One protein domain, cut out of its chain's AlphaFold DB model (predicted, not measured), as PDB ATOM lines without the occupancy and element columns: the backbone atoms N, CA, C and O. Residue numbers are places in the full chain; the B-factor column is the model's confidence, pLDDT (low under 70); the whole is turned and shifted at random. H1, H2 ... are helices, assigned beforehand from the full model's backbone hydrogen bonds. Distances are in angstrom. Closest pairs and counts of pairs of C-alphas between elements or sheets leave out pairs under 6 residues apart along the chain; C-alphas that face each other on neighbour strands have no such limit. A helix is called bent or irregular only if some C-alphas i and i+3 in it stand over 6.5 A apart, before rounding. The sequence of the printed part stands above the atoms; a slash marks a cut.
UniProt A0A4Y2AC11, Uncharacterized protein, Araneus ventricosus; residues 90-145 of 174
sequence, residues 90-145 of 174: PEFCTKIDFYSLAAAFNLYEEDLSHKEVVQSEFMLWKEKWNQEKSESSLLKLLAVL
ATOM      1  N   PRO A  90     172.193 190.008  48.025       88.06
ATOM      2  CA  PRO A  90     172.002 189.149  46.845       88.06
ATOM      3  C   PRO A  90     172.871 187.884  46.803       88.06
ATOM      4  O   PRO A  90     172.491 186.830  46.281       88.06
ATOM      5  N   GLU A  91     174.086 187.978  47.340       86.12
ATOM      6  CA  GLU A  91     175.030 186.868  47.365       86.12
ATOM      7  C   GLU A  91     174.551 185.724  48.272       86.12
ATOM      8  O   GLU A  91     174.688 184.551  47.903       86.12
ATOM      9  N   PHE A  92     173.916 186.062  49.398       87.50
ATOM     10  CA  PHE A  92     173.575 185.130  50.471       87.50
ATOM     11  C   PHE A  92     172.093 184.729  50.485       87.50
ATOM     12  O   PHE A  92     171.788 183.587  50.837       87.50
ATOM     13  N   CYS A  93     171.183 185.603  50.040       89.94
ATOM     14  CA  CYS A  93     169.734 185.388  50.128       89.94
ATOM     15  C   CYS A  93     169.244 184.144  49.367       89.94
ATOM     16  O   CYS A  93     168.277 183.497  49.760       89.94
ATOM     17  N   THR A  94     169.943 183.745  48.301       88.25
ATOM     18  CA  THR A  94     169.548 182.611  47.452       88.25
ATOM     19  C   THR A  94     169.684 181.247  48.134       88.25
ATOM     20  O   THR A  94     169.051 180.288  47.703       88.25
ATOM     21  N   LYS A  95     170.506 181.136  49.187       87.19
ATOM     22  CA  LYS A  95     170.878 179.852  49.818       87.19
ATOM     23  C   LYS A  95     170.212 179.600  51.170       87.19
ATOM     24  O   LYS A  95     170.431 178.547  51.758       87.19
ATOM     25  N   ILE A  96     169.447 180.562  51.667       91.06
ATOM     26  CA  ILE A  96     168.925 180.558  53.033       91.06
ATOM     27  C   ILE A  96     167.402 180.611  53.041       91.06
ATOM     28  O   ILE A  96     166.772 180.910  52.022       91.06
ATOM     29  N   ASP A  97     166.819 180.270  54.181       91.38
ATOM     30  CA  ASP A  97     165.383 180.350  54.408       91.38
ATOM     31  C   ASP A  97     165.019 181.603  55.216       91.38
ATOM     32  O   ASP A  97     165.861 182.159  55.923       91.38
ATOM     33  N   PHE A  98     163.761 182.042  55.126       90.19
ATOM     34  CA  PHE A  98     163.272 183.212  55.849       90.19
ATOM     35  C   PHE A  98     163.521 183.128  57.362       90.19
ATOM     36  O   PHE A  98     163.825 184.147  57.975       90.19
ATOM     37  N   TYR A  99     163.488 181.940  57.981       91.75
ATOM     38  CA  TYR A  99     163.769 181.815  59.419       91.75
ATOM     39  C   TYR A  99     165.192 182.249  59.812       91.75
ATOM     40  O   TYR A  99     165.418 182.635  60.957       91.75
ATOM     41  N   SER A 100     166.148 182.272  58.877       92.00
ATOM     42  CA  SER A 100     167.483 182.840  59.115       92.00
ATOM     43  C   SER A 100     167.458 184.365  59.319       92.00
ATOM     44  O   SER A 100     168.420 184.934  59.839       92.00
ATOM     45  N   LEU A 101     166.353 185.032  58.959       92.50
ATOM     46  CA  LEU A 101     166.103 186.452  59.211       92.50
ATOM     47  C   LEU A 101     165.473 186.743  60.584       92.50
ATOM     48  O   LEU A 101     165.224 187.905  60.889       92.50
ATOM     49  N   ALA A 102     165.223 185.734  61.428       92.69
ATOM     50  CA  ALA A 102     164.457 185.909  62.667       92.69
ATOM     51  C   ALA A 102     165.025 186.989  63.607       92.69
ATOM     52  O   ALA A 102     164.274 187.824  64.101       92.69
ATOM     53  N   ALA A 103     166.344 187.020  63.823       92.50
ATOM     54  CA  ALA A 103     166.961 188.005  64.714       92.50
ATOM     55  C   ALA A 103     166.896 189.439  64.156       92.50
ATOM     56  O   ALA A 103     166.805 190.392  64.924       92.50
ATOM     57  N   ALA A 104     166.941 189.601  62.829       92.31
ATOM     58  CA  ALA A 104     166.721 190.894  62.188       92.31
ATOM     59  C   ALA A 104     165.245 191.304  62.249       92.31
ATOM     60  O   ALA A 104     164.946 192.435  62.612       92.31
ATOM     61  N   PHE A 105     164.334 190.377  61.947       92.25
ATOM     62  CA  PHE A 105     162.894 190.617  61.985       92.25
ATOM     63  C   PHE A 105     162.437 191.064  63.374       92.25
ATOM     64  O   PHE A 105     161.790 192.093  63.484       92.25
ATOM     65  N   ASN A 106     162.844 190.355  64.431       92.69
ATOM     66  CA  ASN A 106     162.463 190.694  65.803       92.69
ATOM     67  C   ASN A 106     162.990 192.069  66.247       92.69
ATOM     68  O   ASN A 106     162.351 192.731  67.054       92.69
ATOM     69  N   LEU A 107     164.160 192.502  65.755       91.19
ATOM     70  CA  LEU A 107     164.706 193.815  66.111       91.19
ATOM     71  C   LEU A 107     163.915 194.961  65.465       91.19
ATOM     72  O   LEU A 107     163.762 196.006  66.084       91.19
ATOM     73  N   TYR A 108     163.447 194.764  64.231       90.75
ATOM     74  CA  TYR A 108     162.733 195.776  63.447       90.75
ATOM     75  C   TYR A 108     161.228 195.501  63.359       90.75
ATOM     76  O   TYR A 108     160.570 196.013  62.464       90.75
ATOM     77  N   GLU A 109     160.670 194.680  64.251       92.69
ATOM     78  CA  GLU A 109     159.267 194.254  64.174       92.69
ATOM     79  C   GLU A 109     158.306 195.453  64.185       92.69
ATOM     80  O   GLU A 109     157.337 195.465  63.433       92.69
ATOM     81  N   GLU A 110     158.614 196.486  64.974       93.44
ATOM     82  CA  GLU A 110     157.825 197.724  65.056       93.44
ATOM     83  C   GLU A 110     157.881 198.571  63.772       93.44
ATOM     84  O   GLU A 110     156.933 199.294  63.466       93.44
ATOM     85  N   ASP A 111     158.974 198.466  63.012       93.81
ATOM     86  CA  ASP A 111     159.210 199.226  61.777       93.81
ATOM     87  C   ASP A 111     158.768 198.464  60.514       93.81
ATOM     88  O   ASP A 111     158.782 199.012  59.408       93.81
ATOM     89  N   LEU A 112     158.413 197.183  60.650       91.19
ATOM     90  CA  LEU A 112     158.101 196.286  59.545       91.19
ATOM     91  C   LEU A 112     156.601 195.979  59.447       91.19
ATOM     92  O   LEU A 112     155.825 196.090  60.393       91.19
ATOM     93  N   SER A 113     156.190 195.545  58.256       91.94
ATOM     94  CA  SER A 113     154.865 194.962  58.034       91.94
ATOM     95  C   SER A 113     154.708 193.626  58.775       91.94
ATOM     96  O   SER A 113     155.680 193.025  59.235       91.94
ATOM     97  N   HIS A 114     153.480 193.100  58.804       91.00
ATOM     98  CA  HIS A 114     153.202 191.759  59.325       91.00
ATOM     99  C   HIS A 114     154.137 190.699  58.730       91.00
ATOM    100  O   HIS A 114     154.499 190.746  57.549       91.00
ATOM    101  N   LYS A 115     154.496 189.714  59.557       91.00
ATOM    102  CA  LYS A 115     155.480 188.673  59.245       91.00
ATOM    103  C   LYS A 115     155.231 187.990  57.902       91.00
ATOM    104  O   LYS A 115     156.174 187.746  57.154       91.00
ATOM    105  N   GLU A 116     153.973 187.715  57.576       92.62
ATOM    106  CA  GLU A 116     153.564 187.056  56.336       92.62
ATOM    107  C   GLU A 116     153.900 187.907  55.104       92.62
ATOM    108  O   GLU A 116     154.362 187.380  54.090       92.62
ATOM    109  N   VAL A 117     153.724 189.230  55.207       93.56
ATOM    110  CA  VAL A 117     154.053 190.182  54.138       93.56
ATOM    111  C   VAL A 117     155.560 190.191  53.915       93.56
ATOM    112  O   VAL A 117     156.012 189.934  52.801       93.56
ATOM    113  N   VAL A 118     156.343 190.371  54.981       92.38
ATOM    114  CA  VAL A 118     157.814 190.414  54.901       92.38
ATOM    115  C   VAL A 118     158.383 189.091  54.377       92.38
ATOM    116  O   VAL A 118     159.292 189.085  53.546       92.38
ATOM    117  N   GLN A 119     157.818 187.958  54.798       94.12
ATOM    118  CA  GLN A 119     158.200 186.644  54.289       94.12
ATOM    119  C   GLN A 119     157.923 186.516  52.787       94.12
ATOM    120  O   GLN A 119     158.773 186.023  52.045       94.12
ATOM    121  N   SER A 120     156.755 186.970  52.323       92.88
ATOM    122  CA  SER A 120     156.411 186.929  50.900       92.88
ATOM    123  C   SER A 120     157.339 187.809  50.053       92.88
ATOM    124  O   SER A 120     157.844 187.354  49.023       92.88
ATOM    125  N   GLU A 121     157.661 189.018  50.524       94.44
ATOM    126  CA  GLU A 121     158.611 189.921  49.869       94.44
ATOM    127  C   GLU A 121     160.018 189.323  49.821       94.44
ATOM    128  O   GLU A 121     160.677 189.367  48.781       94.44
ATOM    129  N   PHE A 122     160.464 188.694  50.911       93.81
ATOM    130  CA  PHE A 122     161.756 188.019  50.943       93.81
ATOM    131  C   PHE A 122     161.833 186.872  49.925       93.81
ATOM    132  O   PHE A 122     162.852 186.712  49.251       93.81
ATOM    133  N   MET A 123     160.761 186.094  49.756       93.00
ATOM    134  CA  MET A 123     160.717 185.020  48.758       93.00
ATOM    135  C   MET A 123     160.775 185.567  47.325       93.00
ATOM    136  O   MET A 123     161.503 185.018  46.495       93.00
ATOM    137  N   LEU A 124     160.087 186.679  47.045       93.81
ATOM    138  CA  LEU A 124     160.184 187.376  45.756       93.81
ATOM    139  C   LEU A 124     161.597 187.915  45.508       93.81
ATOM    140  O   LEU A 124     162.145 187.757  44.416       93.81
ATOM    141  N   TRP A 125     162.213 188.513  46.527       93.75
ATOM    142  CA  TRP A 125     163.585 189.009  46.472       93.75
ATOM    143  C   TRP A 125     164.585 187.885  46.187       93.75
ATOM    144  O   TRP A 125     165.444 188.008  45.312       93.75
ATOM    145  N   LYS A 126     164.441 186.754  46.879       92.56
ATOM    146  CA  LYS A 126     165.247 185.551  46.668       92.56
ATOM    147  C   LYS A 126     165.134 185.037  45.233       92.56
ATOM    148  O   LYS A 126     166.156 184.734  44.617       92.56
ATOM    149  N   GLU A 127     163.917 184.971  44.700       91.56
ATOM    150  CA  GLU A 127     163.667 184.513  43.335       91.56
ATOM    151  C   GLU A 127     164.263 185.462  42.289       91.56
ATOM    152  O   GLU A 127     164.952 185.014  41.371       91.56
ATOM    153  N   LYS A 128     164.119 186.778  42.482       91.12
ATOM    154  CA  LYS A 128     164.755 187.790  41.627       91.12
ATOM    155  C   LYS A 128     166.264 187.550  41.490       91.12
ATOM    156  O   LYS A 128     166.791 187.493  40.380       91.12
ATOM    157  N   TRP A 129     166.973 187.356  42.602       89.06
ATOM    158  CA  TRP A 129     168.428 187.158  42.564       89.06
ATOM    159  C   TRP A 129     168.857 185.773  42.075       89.06
ATOM    160  O   TRP A 129     169.958 185.634  41.536       89.06
ATOM    161  N   ASN A 130     168.005 184.751  42.197       87.75
ATOM    162  CA  ASN A 130     168.218 183.472  41.517       87.75
ATOM    163  C   ASN A 130     168.184 183.640  39.993       87.75
ATOM    164  O   ASN A 130     169.048 183.100  39.295       87.75
ATOM    165  N   GLN A 131     167.236 184.429  39.484       84.31
ATOM    166  CA  GLN A 131     167.109 184.696  38.053       84.31
ATOM    167  C   GLN A 131     168.321 185.462  37.523       84.31
ATOM    168  O   GLN A 131     168.941 185.007  36.566       84.31
ATOM    169  N   GLU A 132     168.764 186.523  38.198       81.12
ATOM    170  CA  GLU A 132     169.955 187.284  37.783       81.12
ATOM    171  C   GLU A 132     171.253 186.444  37.827       81.12
ATOM    172  O   GLU A 132     172.116 186.549  36.945       81.12
ATOM    173  N   LYS A 133     171.396 185.529  38.799       73.06
ATOM    174  CA  LYS A 133     172.506 184.553  38.812       73.06
ATOM    175  C   LYS A 133     172.432 183.587  37.629       73.06
ATOM    176  O   LYS A 133     173.465 183.260  37.041       73.06
ATOM    177  N   SER A 134     171.234 183.145  37.255       67.06
ATOM    178  CA  SER A 134     171.055 182.272  36.094       67.06
ATOM    179  C   SER A 134     171.306 183.014  34.778       67.06
ATOM    180  O   SER A 134     172.063 182.511  33.956       67.06
ATOM    181  N   GLU A 135     170.814 184.244  34.602       64.44
ATOM    182  CA  GLU A 135     171.068 185.064  33.411       64.44
ATOM    183  C   GLU A 135     172.548 185.409  33.254       64.44
ATOM    184  O   GLU A 135     173.105 185.246  32.170       64.44
ATOM    185  N   SER A 136     173.231 185.795  34.335       62.81
ATOM    186  CA  SER A 136     174.682 186.018  34.296       62.81
ATOM    187  C   SER A 136     175.459 184.742  33.940       62.81
ATOM    188  O   SER A 136     176.482 184.811  33.258       62.81
ATOM    189  N   SER A 137     174.956 183.567  34.331       60.97
ATOM    190  CA  SER A 137     175.523 182.266  33.950       60.97
ATOM    191  C   SER A 137     175.214 181.903  32.494       60.97
ATOM    192  O   SER A 137     176.088 181.396  31.794       60.97
ATOM    193  N   LEU A 138     174.015 182.219  31.998       60.62
ATOM    194  CA  LEU A 138     173.606 182.021  30.605       60.62
ATOM    195  C   LEU A 138     174.366 182.946  29.648       60.62
ATOM    196  O   LEU A 138     174.781 182.502  28.581       60.62
ATOM    197  N   LEU A 139     174.606 184.203  30.030       61.66
ATOM    198  CA  LEU A 139     175.447 185.137  29.276       61.66
ATOM    199  C   LEU A 139     176.902 184.650  29.214       61.66
ATOM    200  O   LEU A 139     177.517 184.708  28.149       61.66
ATOM    201  N   LYS A 140     177.429 184.093  30.314       56.31
ATOM    202  CA  LYS A 140     178.751 183.443  30.340       56.31
ATOM    203  C   LYS A 140     178.798 182.192  29.456       56.31
ATOM    204  O   LYS A 140     179.760 182.019  28.721       56.31
ATOM    205  N   LEU A 141     177.761 181.352  29.466       53.12
ATOM    206  CA  LEU A 141     177.651 180.166  28.602       53.12
ATOM    207  C   LEU A 141     177.550 180.533  27.115       53.12
ATOM    208  O   LEU A 141     178.225 179.933  26.283       53.12
ATOM    209  N   LEU A 142     176.759 181.552  26.773       50.25
ATOM    210  CA  LEU A 142     176.635 182.062  25.405       50.25
ATOM    211  C   LEU A 142     177.950 182.641  24.863       50.25
ATOM    212  O   LEU A 142     178.164 182.587  23.657       50.25
ATOM    213  N   ALA A 143     178.823 183.160  25.730       52.19
ATOM    214  CA  ALA A 143     180.155 183.635  25.355       52.19
ATOM    215  C   ALA A 143     181.167 182.499  25.091       52.19
ATOM    216  O   ALA A 143     182.199 182.741  24.472       52.19
ATOM    217  N   VAL A 144     180.882 181.272  25.546       51.31
ATOM    218  CA  VAL A 144     181.770 180.097  25.417       51.31
ATOM    219  C   VAL A 144     181.363 179.185  24.248       51.31
ATOM    220  O   VAL A 144     182.163 178.375  23.785       51.31
ATOM    221  N   LEU A 145     180.142 179.320  23.720       38.34
ATOM    222  CA  LEU A 145     179.709 178.558  22.547       38.34
ATOM    223  C   LEU A 145     180.333 179.136  21.258       38.34
ATOM    224  O   LEU A 145     180.207 180.339  21.013       38.34
TER     225      LEU A 145
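Overview. This is residues 90 to 145 of the 174 residues of an uncharacterized protein of Araneus ventricosus (UniProt A0A4Y2AC11). One long straight helix, H3, makes the length of the model, and the part before it, with the short helices H1 and H2, runs along one side of its first part before the chain turns back at residues 108 to 114 to enter H3. The far end of H3, from residue 134 on, sticks out with nothing beside it. The printed part has 56 residues with three named helices, in the order H1, H2, H3, and no named strand; the class is all helix. The whole is only just loose, close to extended, with a radius of gyration of the C-alphas of 15.1 A, and it is a rod spanning 51 by 16 by 15 A.

Arrangement. H1, residues 90 to 93, touches H3, residues 115 to 144, which meets it with residues 126 to 129 alone; the closest C-alphas are those of Cys 93 and Lys 126, 5.7 A apart. A tight link of four residues joins H1 to H2, residues 98 to 107, and these two helices are apart. H2 and H3 only just touch, with 3 pairs of C-alphas within 8 A, and H3 does so with residues 119 to 123 alone. The closest C-alphas of this pair are those of Phe 98 and Gln 119, 6.3 A apart. The lines of H2 and H3 stand at a steep tilt of 51 degrees, opposite ways. In H3 every O i to N i+4 pair is within hydrogen-bond range, in H2 3 of 6 are, and H1 is too short for such a pair.

Along the chain. H1 begins with C-alpha 90 at (172.002, 189.149, 46.845). H2 measures 14.8 A from its first C-alpha to its last, at Leu 107, (164.706, 193.815, 66.111). H2 is irregular: C-alphas 100 and 103 are 7.6 A apart, against about 5 A in a regular helix. H3 begins with C-alpha 115 at (155.480, 188.673, 59.245), measures 43.7 A and is not bent; its last C-alpha, of Val 144, is at (181.770, 180.097, 25.417).

Size, cuts and confidence. The two C-alphas farthest apart, those of Glu 110 and Leu 145, are 51.5 A apart. Residues 107 to 112 stand free, as do residues 134 to 145, of which 134 to 144 belong to H3; without these stretches the body spans 29 by 16 by 11 A. The printed part has no cut, and the link from H2 to H3, seven residues, is short. The mean pLDDT of the printed part is 83.4, and residues 134 to 145 are under 70.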